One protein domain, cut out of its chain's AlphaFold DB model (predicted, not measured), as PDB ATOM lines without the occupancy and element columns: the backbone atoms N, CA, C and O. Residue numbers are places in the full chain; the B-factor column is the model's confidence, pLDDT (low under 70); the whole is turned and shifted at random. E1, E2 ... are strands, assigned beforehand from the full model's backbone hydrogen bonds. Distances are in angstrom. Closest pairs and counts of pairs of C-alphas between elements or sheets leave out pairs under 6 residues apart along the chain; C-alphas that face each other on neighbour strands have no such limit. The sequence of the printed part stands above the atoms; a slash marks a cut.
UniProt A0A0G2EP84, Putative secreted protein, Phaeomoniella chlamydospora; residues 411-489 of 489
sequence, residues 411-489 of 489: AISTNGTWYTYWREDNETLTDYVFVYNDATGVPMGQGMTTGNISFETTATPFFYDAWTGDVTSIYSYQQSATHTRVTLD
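Overview. This is residues 411 to 489 of the 489 residues of the protein "Putative secreted protein" of Phaeomoniella chlamydospora (UniProt A0A0G2EP84). A four-stranded sheet, E1, E4, E8 and E7, makes one layer, and the long hairpin E2 and E3 lies partly face to face with it as a second layer. A short hairpin, E5 and E6, stands crosswise at one side, near E3, and the loop residues 441 to 446 and 465 to 470 stick out. The 79 residues printed have eight named strands, E1 to E8 in order, and no named helix; the class is all strand, but under half of the residues, 39 of 79, are in named elements. The three sheets are antiparallel, the largest in the order E1, E4, E8, E7. The whole is only just compact, close to loose, with a radius of gyration of the C-alphas of 13.4 A and spans of 40 by 28 by 21 A.

Along the chain. E1, residues 411 to 414, begins at C-alpha 411, (205.446, 322.586, 205.231). E2, residues 418 to 425, is 22.8 A long, and E3, residues 430 to 437, is 22.6 A. E4, residues 451 to 455, is 13.2 A long and begins at C-alpha 451, (200.341, 313.161, 204.696). E5 is residues 462 to 464, E6 residues 471 to 473 and E7 residues 477 to 479. E8, residues 484 to 488, is 12.9 A long and ends at C-alpha 488, (195.955, 314.519, 201.531).

Arrangement. In the largest sheet E1 and E7 are the edge strands. E1 and E4 are antiparallel at 172 degrees, with N 413 and O 452 within hydrogen-bond range at 2.9 A. E4 and E8 are antiparallel at 154 degrees, with N 453 and O 486 at 2.9 A. E7 and E8 form a hairpin at 159 degrees, with N 485 and O 478 at 2.7 A. E2 and E3 form a hairpin at 165 degrees, with N 423 and O 432 at 2.8 A. The closest C-alphas of E1 and E2 are those of Ile 412 and Trp 418, 7.5 A apart. E2 is apart from E4, and E3 from E4 and E8. E3 and E5 are near each other, with 6 pairs of C-alphas within 10 A. E5 and E6 form a hairpin at 155 degrees, with N 463 and O 472 at 2.8 A.

Size, cuts and confidence. The two C-alphas farthest apart are those of Glu 427 and Pro 443, 40.5 A. The link from E3 to E4, residues 438 to 450, is long. The printed part has no cut and ends at residue 489, the chain's last. The mean pLDDT of the printed part is 92.3, and residue 445 is under 70.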
ATOM      1  N   ALA A 411     204.830 323.547 204.319       96.88
ATOM      2  CA  ALA A 411     205.446 322.586 205.231       96.88
ATOM      3  C   ALA A 411     204.834 321.196 205.031       96.88
ATOM      4  O   ALA A 411     203.609 321.036 205.083       96.88
ATOM      5  N   ILE A 412     205.682 320.188 204.822       96.88
ATOM      6  CA  ILE A 412     205.266 318.839 204.420       96.88
ATOM      7  C   ILE A 412     205.555 317.822 205.531       96.88
ATOM      8  O   ILE A 412     206.614 317.820 206.153       96.88
ATOM      9  N   SER A 413     204.597 316.927 205.782       96.31
ATOM     10  CA  SER A 413     204.761 315.757 206.645       96.31
ATOM     11  C   SER A 413     203.992 314.584 206.045       96.31
ATOM     12  O   SER A 413     202.783 314.464 206.231       96.31
ATOM     13  N   THR A 414     204.685 313.731 205.294       94.94
ATOM     14  CA  THR A 414     204.093 312.616 204.540       94.94
ATOM     15  C   THR A 414     204.917 311.337 204.700       94.94
ATOM     16  O   THR A 414     206.043 311.369 205.199       94.94
ATOM     17  N   ASN A 415     204.351 310.198 204.299       92.81
ATOM     18  CA  ASN A 415     205.047 308.914 204.214       92.81
ATOM     19  C   ASN A 415     205.737 308.669 202.852       92.81
ATOM     20  O   ASN A 415     206.202 307.555 202.608       92.81
ATOM     21  N   GLY A 416     205.807 309.685 201.984       91.56
ATOM     22  CA  GLY A 416     206.524 309.654 200.705       91.56
ATOM     23  C   GLY A 416     207.277 310.953 200.406       91.56
ATOM     24  O   GLY A 416     207.560 311.735 201.310       91.56
ATOM     25  N   THR A 417     207.597 311.190 199.132       92.81
ATOM     26  CA  THR A 417     208.270 312.419 198.679       92.81
ATOM     27  C   THR A 417     207.284 313.284 197.917       92.81
ATOM     28  O   THR A 417     206.830 312.904 196.833       92.81
ATOM     29  N   TRP A 418     206.955 314.445 198.480       95.56
ATOM     30  CA  TRP A 418     206.087 315.426 197.842       95.56
ATOM     31  C   TRP A 418     206.884 316.650 197.417       95.56
ATOM     32  O   TRP A 418     207.686 317.175 198.185       95.56
ATOM     33  N   TYR A 419     206.617 317.112 196.206       96.50
ATOM     34  CA  TYR A 419     207.083 318.390 195.692       96.50
ATOM     35  C   TYR A 419     205.905 319.348 195.601       96.50
ATOM     36  O   TYR A 419     204.770 318.933 195.355       96.50
ATOM     37  N   THR A 420     206.181 320.631 195.777       96.19
ATOM     38  CA  THR A 420     205.177 321.688 195.696       96.19
ATOM     39  C   THR A 420     205.606 322.743 194.695       96.19
ATOM     40  O   THR A 420     206.795 323.001 194.504       96.19
ATOM     41  N   TYR A 421     204.617 323.347 194.051       95.56
ATOM     42  CA  TYR A 421     204.804 324.495 193.183       95.56
ATOM     43  C   TYR A 421     203.708 325.512 193.466       95.56
ATOM     44  O   TYR A 421     202.528 325.223 193.266       95.56
ATOM     45  N   TRP A 422     204.109 326.667 193.993       95.69
ATOM     46  CA  TRP A 422     203.214 327.727 194.445       95.69
ATOM     47  C   TRP A 422     203.224 328.881 193.450       95.69
ATOM     48  O   TRP A 422     204.294 329.390 193.112       95.69
ATOM     49  N   ARG A 423     202.045 329.338 193.028       94.00
ATOM     50  CA  ARG A 423     201.866 330.567 192.251       94.00
ATOM     51  C   ARG A 423     200.836 331.464 192.923       94.00
ATOM     52  O   ARG A 423     199.774 330.994 193.315       94.00
ATOM     53  N   GLU A 424     201.160 332.743 193.036       93.69
ATOM     54  CA  GLU A 424     200.252 333.767 193.559       93.69
ATOM     55  C   GLU A 424     199.698 334.589 192.400       93.69
ATOM     56  O   GLU A 424     200.459 335.150 191.605       93.69
ATOM     57  N   ASP A 425     198.378 334.677 192.308       91.56
ATOM     58  CA  ASP A 425     197.700 335.625 191.438       91.56
ATOM     59  C   ASP A 425     197.132 336.775 192.274       91.56
ATOM     60  O   ASP A 425     196.105 336.654 192.946       91.56
ATOM     61  N   ASN A 426     197.814 337.918 192.211       88.31
ATOM     62  CA  ASN A 426     197.427 339.125 192.935       88.31
ATOM     63  C   ASN A 426     196.198 339.825 192.335       88.31
ATOM     64  O   ASN A 426     195.588 340.644 193.022       88.31
ATOM     65  N   GLU A 427     195.825 339.539 191.083       89.50
ATOM     66  CA  GLU A 427     194.628 340.122 190.468       89.50
ATOM     67  C   GLU A 427     193.364 339.443 190.996       89.50
ATOM     68  O   GLU A 427     192.387 340.113 191.339       89.50
ATOM     69  N   THR A 428     193.396 338.113 191.105       89.75
ATOM     70  CA  THR A 428     192.269 337.319 191.617       89.75
ATOM     71  C   THR A 428     192.356 337.027 193.116       89.75
ATOM     72  O   THR A 428     191.390 336.515 193.680       89.75
ATOM     73  N   LEU A 429     193.474 337.375 193.768       91.00
ATOM     74  CA  LEU A 429     193.795 337.038 195.162       91.00
ATOM     75  C   LEU A 429     193.720 335.526 195.421       91.00
ATOM     76  O   LEU A 429     193.186 335.084 196.440       91.00
ATOM     77  N   THR A 430     194.226 334.742 194.465       92.75
ATOM     78  CA  THR A 430     194.190 333.277 194.505       92.75
ATOM     79  C   THR A 430     195.598 332.703 194.541       92.75
ATOM     80  O   THR A 430     196.431 333.000 193.686       92.75
ATOM     81  N   ASP A 431     195.826 331.817 195.507       94.31
ATOM     82  CA  ASP A 431     197.030 330.998 195.586       94.31
ATOM     83  C   ASP A 431     196.767 329.651 194.906       94.31
ATOM     84  O   ASP A 431     195.862 328.905 195.292       94.31
ATOM     85  N   TYR A 432     197.578 329.312 193.909       94.31
ATOM     86  CA  TYR A 432     197.569 328.007 193.259       94.31
ATOM     87  C   TYR A 432     198.751 327.192 193.762       94.31
ATOM     88  O   TYR A 432     199.903 327.580 193.569       94.31
ATOM     89  N   VAL A 433     198.480 326.038 194.372       95.56
ATOM     90  CA  VAL A 433     199.537 325.132 194.831       95.56
ATOM     91  C   VAL A 433     199.366 323.764 194.197       95.56
ATOM     92  O   VAL A 433     198.433 323.024 194.505       95.56
ATOM     93  N   PHE A 434     200.292 323.418 193.309       95.50
ATOM     94  CA  PHE A 434     200.387 322.079 192.750       95.50
ATOM     95  C   PHE A 434     201.197 321.196 193.700       95.50
ATOM     96  O   PHE A 434     202.344 321.509 194.014       95.50
ATOM     97  N   VAL A 435     200.596 320.099 194.165       95.31
ATOM     98  CA  VAL A 435     201.242 319.109 195.038       95.31
ATOM     99  C   VAL A 435     201.462 317.835 194.236       95.31
ATOM    100  O   VAL A 435     200.516 317.249 193.708       95.31
ATOM    101  N   TYR A 436     202.712 317.396 194.153       94.19
ATOM    102  CA  TYR A 436     203.109 316.236 193.372       94.19
ATOM    103  C   TYR A 436     203.738 315.165 194.253       94.19
ATOM    104  O   TYR A 436     204.798 315.373 194.836       94.19
ATOM    105  N   ASN A 437     203.102 313.996 194.300       93.50
ATOM    106  CA  ASN A 437     203.701 312.783 194.839       93.50
ATOM    107  C   ASN A 437     204.570 312.114 193.764       93.50
ATOM    108  O   ASN A 437     204.042 311.583 192.786       93.50
ATOM    109  N   ASP A 438     205.887 312.139 193.961       89.44
ATOM    110  CA  ASP A 438     206.852 311.599 192.995       89.44
ATOM    111  C   ASP A 438     206.890 310.065 192.995       89.44
ATOM    112  O   ASP A 438     207.202 309.454 191.974       89.44
ATOM    113  N   ALA A 439     206.555 309.438 194.135       85.88
ATOM    114  CA  ALA A 439     206.547 307.984 194.326       85.88
ATOM    115  C   ALA A 439     207.790 307.269 193.743       85.88
ATOM    116  O   ALA A 439     207.705 306.145 193.241       85.88
ATOM    117  N   THR A 440     208.960 307.920 193.789       79.81
ATOM    118  CA  THR A 440     210.195 307.425 193.171       79.81
ATOM    119  C   THR A 440     210.539 306.027 193.676       79.81
ATOM    120  O   THR A 440     210.493 305.754 194.876       79.81
ATOM    121  N   GLY A 441     210.926 305.134 192.766       80.62
ATOM    122  CA  GLY A 441     211.265 303.749 193.107       80.62
ATOM    123  C   GLY A 441     210.059 302.815 193.244       80.62
ATOM    124  O   GLY A 441     210.242 301.621 193.481       80.62
ATOM    125  N   VAL A 442     208.838 303.318 193.046       85.00
ATOM    126  CA  VAL A 442     207.607 302.528 192.931       85.00
ATOM    127  C   VAL A 442     207.194 302.462 191.448       85.00
ATOM    128  O   VAL A 442     207.469 303.406 190.706       85.00
ATOM    129  N   PRO A 443     206.567 301.370 190.957       82.00
ATOM    130  CA  PRO A 443     206.088 301.323 189.577       82.00
ATOM    131  C   PRO A 443     205.163 302.500 189.237       82.00
ATOM    132  O   PRO A 443     204.291 302.855 190.027       82.00
ATOM    133  N   MET A 444     205.324 303.078 188.044       75.44
ATOM    134  CA  MET A 444     204.521 304.219 187.587       75.44
ATOM    135  C   MET A 444     203.017 303.916 187.656       75.44
ATOM    136  O   MET A 444     202.558 302.853 187.235       75.44
ATOM    137  N   GLY A 445     202.244 304.861 188.198       68.12
ATOM    138  CA  GLY A 445     200.813 304.681 188.468       68.12
ATOM    139  C   GLY A 445     200.497 303.921 189.764       68.12
ATOM    140  O   GLY A 445     199.327 303.681 190.052       68.12
ATOM    141  N   GLN A 446     201.511 303.553 190.551       77.12
ATOM    142  CA  GLN A 446     201.383 303.030 191.914       77.12
ATOM    143  C   GLN A 446     202.034 304.009 192.913       77.12
ATOM    144  O   GLN A 446     202.616 305.013 192.515       77.12
ATOM    145  N   GLY A 447     201.931 303.728 194.216       84.25
ATOM    146  CA  GLY A 447     202.606 304.522 195.252       84.25
ATOM    147  C   GLY A 447     201.755 305.634 195.859       84.25
ATOM    148  O   GLY A 447     202.207 306.769 195.952       84.25
ATOM    149  N   MET A 448     200.532 305.310 196.290       89.19
ATOM    150  CA  MET A 448     199.719 306.218 197.109       89.19
ATOM    151  C   MET A 448     200.439 306.555 198.421       89.19
ATOM    152  O   MET A 448     201.047 305.684 199.049       89.19
ATOM    153  N   THR A 449     200.347 307.814 198.831       93.06
ATOM    154  CA  THR A 449     201.027 308.361 200.009       93.06
ATOM    155  C   THR A 449     200.053 309.249 200.753       93.06
ATOM    156  O   THR A 449     199.399 310.066 200.121       93.06
ATOM    157  N   THR A 450     200.038 309.169 202.077       95.00
ATOM    158  CA  THR A 450     199.196 310.021 202.919       95.00
ATOM    159  C   THR A 450     200.068 310.944 203.753       95.00
ATOM    160  O   THR A 450     201.160 310.572 204.205       95.00
ATOM    161  N   GLY A 451     199.591 312.160 203.968       95.44
ATOM    162  CA  GLY A 451     200.341 313.161 204.696       95.44
ATOM    163  C   GLY A 451     199.545 314.411 205.003       95.44
ATOM    164  O   GLY A 451     198.422 314.618 204.554       95.44
ATOM    165  N   ASN A 452     200.163 315.272 205.797       96.69
ATOM    166  CA  ASN A 452     199.670 316.603 206.074       96.69
ATOM    167  C   ASN A 452     200.565 317.624 205.385       96.69
ATOM    168  O   ASN A 452     201.789 317.563 205.504       96.69
ATOM    169  N   ILE A 453     199.934 318.601 204.753       97.12
ATOM    170  CA  ILE A 453     200.591 319.764 204.175       97.12
ATOM    171  C   ILE A 453     200.020 321.025 204.821       97.12
ATOM    172  O   ILE A 453     198.815 321.134 205.053       97.12
ATOM    173  N   SER A 454     200.897 321.952 205.184       97.44
ATOM    174  CA  SER A 454     200.536 323.250 205.749       97.44
ATOM    175  C   SER A 454     200.957 324.340 204.783       97.44
ATOM    176  O   SER A 454     202.130 324.426 204.441       97.44
ATOM    177  N   PHE A 455     200.007 325.166 204.368       97.44
ATOM    178  CA  PHE A 455     200.206 326.296 203.469       97.44
ATOM    179  C   PHE A 455     200.251 327.583 204.291       97.44
ATOM    180  O   PHE A 455     199.412 327.764 205.177       97.44
ATOM    181  N   GLU A 456     201.201 328.471 204.012       96.12
ATOM    182  CA  GLU A 456     201.333 329.790 204.647       96.12
ATOM    183  C   GLU A 456     200.291 330.785 204.113       96.12
ATOM    184  O   GLU A 456     200.591 331.808 203.508       96.12
ATOM    185  N   THR A 457     199.022 330.446 204.301       95.19
ATOM    186  CA  THR A 457     197.873 331.267 203.930       95.19
ATOM    187  C   THR A 457     196.749 331.038 204.932       95.19
ATOM    188  O   THR A 457     196.691 330.014 205.610       95.19
ATOM    189  N   THR A 458     195.831 331.996 205.026       95.50
ATOM    190  CA  THR A 458     194.572 331.853 205.781       95.50
ATOM    191  C   THR A 458     193.359 331.779 204.850       95.50
ATOM    192  O   THR A 458     192.211 331.811 205.298       95.50
ATOM    193  N   ALA A 459     193.597 331.637 203.543       94.38
ATOM    194  CA  ALA A 459     192.545 331.405 202.569       94.38
ATOM    195  C   ALA A 459     191.834 330.061 202.811       94.38
ATOM    196  O   ALA A 459     192.381 329.122 203.404       94.38
ATOM    197  N   THR A 460     190.586 329.985 202.343       95.38
ATOM    198  CA  THR A 460     189.797 328.748 202.367       95.38
ATOM    199  C   THR A 460     190.297 327.813 201.262       95.38
ATOM    200  O   THR A 460     190.320 328.236 200.107       95.38
ATOM    201  N   PRO A 461     190.677 326.561 201.573       96.50
ATOM    202  CA  PRO A 461     191.258 325.661 200.587       96.50
ATOM    203  C   PRO A 461     190.194 325.007 199.691       96.50
ATOM    204  O   PRO A 461     189.141 324.555 200.152       96.50
ATOM    205  N   PHE A 462     190.515 324.894 198.402       95.88
ATOM    206  CA  PHE A 462     189.738 324.172 197.396       95.88
ATOM    207  C   PHE A 462     190.641 323.178 196.665       95.88
ATOM    208  O   PHE A 462     191.835 323.416 196.499       95.88
ATOM    209  N   PHE A 463     190.063 322.067 196.221       94.94
ATOM    210  CA  PHE A 463     190.703 321.125 195.317       94.94
ATOM    211  C   PHE A 463     190.267 321.424 193.883       94.94
ATOM    212  O   PHE A 463     189.067 321.507 193.609       94.94
ATOM    213  N   TYR A 464     191.241 321.577 192.987       91.69
ATOM    214  CA  TYR A 464     191.029 321.733 191.552       91.69
ATOM    215  C   TYR A 464     191.378 320.427 190.838       91.69
ATOM    216  O   TYR A 464     192.531 319.990 190.863       91.69
ATOM    217  N   ASP A 465     190.390 319.809 190.197       89.50
ATOM    218  CA  ASP A 465     190.611 318.633 189.365       89.50
ATOM    219  C   ASP A 465     191.068 319.070 187.968       89.50
ATOM    220  O   ASP A 465     190.276 319.527 187.146       89.50
ATOM    221  N   ALA A 466     192.359 318.907 187.673       85.94
ATOM    222  CA  ALA A 466     192.924 319.273 186.376       85.94
ATOM    223  C   ALA A 466     192.408 318.418 185.195       85.94
ATOM    224  O   ALA A 466     192.637 318.791 184.045       85.94
ATOM    225  N   TRP A 467     191.728 317.290 185.443       85.06
ATOM    226  CA  TRP A 467     191.130 316.453 184.396       85.06
ATOM    227  C   TRP A 467     189.739 316.922 183.986       85.06
ATOM    228  O   TRP A 467     189.400 316.851 182.805       85.06
ATOM    229  N   THR A 468     188.926 317.360 184.950       89.94
ATOM    230  CA  THR A 468     187.530 317.762 184.702       89.94
ATOM    231  C   THR A 468     187.336 319.275 184.693       89.94
ATOM    232  O   THR A 468     186.374 319.762 184.103       89.94
ATOM    233  N   GLY A 469     188.254 320.018 185.315       87.00
ATOM    234  CA  GLY A 469     188.123 321.444 185.601       87.00
ATOM    235  C   GLY A 469     187.251 321.750 186.824       87.00
ATOM    236  O   GLY A 469     186.994 322.921 187.100       87.00
ATOM    237  N   ASP A 470     186.779 320.734 187.555       93.00
ATOM    238  CA  ASP A 470     185.917 320.936 188.719       93.00
ATOM    239  C   ASP A 470     186.694 321.523 189.904       93.00
ATOM    240  O   ASP A 470     187.800 321.096 190.238       93.00
ATOM    241  N   VAL A 471     186.066 322.475 190.595       94.00
ATOM    242  CA  VAL A 471     186.573 323.068 191.838       94.00
ATOM    243  C   VAL A 471     185.681 322.619 192.990       94.00
ATOM    244  O   VAL A 471     184.477 322.884 192.996       94.00
ATOM    245  N   THR A 472     186.260 321.959 193.992       96.12
ATOM    246  CA  THR A 472     185.524 321.426 195.150       96.12
ATOM    247  C   THR A 472     186.095 321.948 196.464       96.12
ATOM    248  O   THR A 472     187.306 322.039 196.645       96.12
ATOM    249  N   SER A 473     185.231 322.330 197.405       95.69
ATOM    250  CA  SER A 473     185.677 322.804 198.720       95.69
ATOM    251  C   SER A 473     186.294 321.676 199.542       95.69
ATOM    252  O   SER A 473     185.710 320.595 199.658       95.69
ATOM    253  N   ILE A 474     187.424 321.952 200.192       94.69
ATOM    254  CA  ILE A 474     188.007 321.046 201.182       94.69
ATOM    255  C   ILE A 474     187.383 321.381 202.540       94.69
ATOM    256  O   ILE A 474     187.646 322.431 203.115       94.69
ATOM    257  N   TYR A 475     186.522 320.501 203.057       90.62
ATOM    258  CA  TYR A 475     185.775 320.756 204.303       90.62
ATOM    259  C   TYR A 475     186.551 320.421 205.583       90.62
ATOM    260  O   TYR A 475     186.213 320.924 206.651       90.62
ATOM    261  N   SER A 476     187.570 319.562 205.495       92.94
ATOM    262  CA  SER A 476     188.372 319.127 206.640       92.94
ATOM    263  C   SER A 476     189.777 319.709 206.547       92.94
ATOM    264  O   SER A 476     190.665 319.119 205.936       92.94
ATOM    265  N   TYR A 477     189.974 320.867 207.171       96.25
ATOM    266  CA  TYR A 477     191.276 321.507 207.330       96.25
ATOM    267  C   TYR A 477     191.391 322.139 208.719       96.25
ATOM    268  O   TYR A 477     190.395 322.391 209.400       96.25
ATOM    269  N   GLN A 478     192.622 322.375 209.155       96.81
ATOM    270  CA  GLN A 478     192.923 323.126 210.372       96.81
ATOM    271  C   GLN A 478     193.493 324.476 209.968       96.81
ATOM    272  O   GLN A 478     194.295 324.546 209.044       96.81
ATOM    273  N   GLN A 479     193.122 325.541 210.665       96.81
ATOM    274  CA  GLN A 479     193.650 326.870 210.388       96.81
ATOM    275  C   GLN A 479     194.240 327.477 211.659       96.81
ATOM    276  O   GLN A 479     193.664 327.378 212.742       96.81
ATOM    277  N   SER A 480     195.418 328.073 211.522       95.25
ATOM    278  CA  SER A 480     196.073 328.894 212.537       95.25
ATOM    279  C   SER A 480     195.998 330.370 212.137       95.25
ATOM    280  O   SER A 480     195.422 330.714 211.111       95.25
ATOM    281  N   ALA A 481     196.615 331.259 212.916       94.62
ATOM    282  CA  ALA A 481     196.665 332.683 212.579       94.62
ATOM    283  C   ALA A 481     197.392 332.990 211.252       94.62
ATOM    284  O   ALA A 481     197.258 334.093 210.738       94.62
ATOM    285  N   THR A 482     198.185 332.050 210.733       94.88
ATOM    286  CA  THR A 482     199.087 332.266 209.587       94.88
ATOM    287  C   THR A 482     199.059 331.139 208.556       94.88
ATOM    288  O   THR A 482     199.614 331.309 207.480       94.88
ATOM    289  N   HIS A 483     198.446 329.993 208.869       97.00
ATOM    290  CA  HIS A 483     198.533 328.797 208.027       97.00
ATOM    291  C   HIS A 483     197.220 328.023 207.947       97.00
ATOM    292  O   HIS A 483     196.524 327.880 208.957       97.00
ATOM    293  N   THR A 484     196.980 327.408 206.793       97.50
ATOM    294  CA  THR A 484     195.919 326.436 206.524       97.50
ATOM    295  C   THR A 484     196.566 325.068 206.310       97.50
ATOM    296  O   THR A 484     197.415 324.899 205.440       97.50
ATOM    297  N   ARG A 485     196.165 324.070 207.095       97.50
ATOM    298  CA  ARG A 485     196.690 322.702 207.061       97.50
ATOM    299  C   ARG A 485     195.639 321.725 206.557       97.50
ATOM    300  O   ARG A 485     194.549 321.642 207.122       97.50
ATOM    301  N   VAL A 486     196.008 320.949 205.545       97.06
ATOM    302  CA  VAL A 486     195.165 319.955 204.874       97.06
ATOM    303  C   VAL A 486     195.818 318.575 204.982       97.06
ATOM    304  O   VAL A 486     197.044 318.453 204.947       97.06
ATOM    305  N   THR A 487     195.001 317.533 205.124       95.75
ATOM    306  CA  THR A 487     195.428 316.133 204.987       95.75
ATOM    307  C   THR A 487     195.108 315.664 203.569       95.75
ATOM    308  O   THR A 487     193.987 315.873 203.109       95.75
ATOM    309  N   LEU A 488     196.084 315.067 202.885       93.00
ATOM    310  CA  LEU A 488     195.955 314.519 201.531       93.00
ATOM    311  C   LEU A 488     196.304 313.023 201.551       93.00
ATOM    312  O   LEU A 488     197.179 312.621 202.324       93.00
ATOM    313  N   ASP A 489     195.637 312.244 200.696       87.50
ATOM    314  CA  ASP A 489     195.779 310.785 200.544       87.50
ATOM    315  C   ASP A 489     196.147 310.375 199.109       87.50
ATOM    316  O   ASP A 489     195.746 311.105 198.169       87.50
TER     317      ASP A 489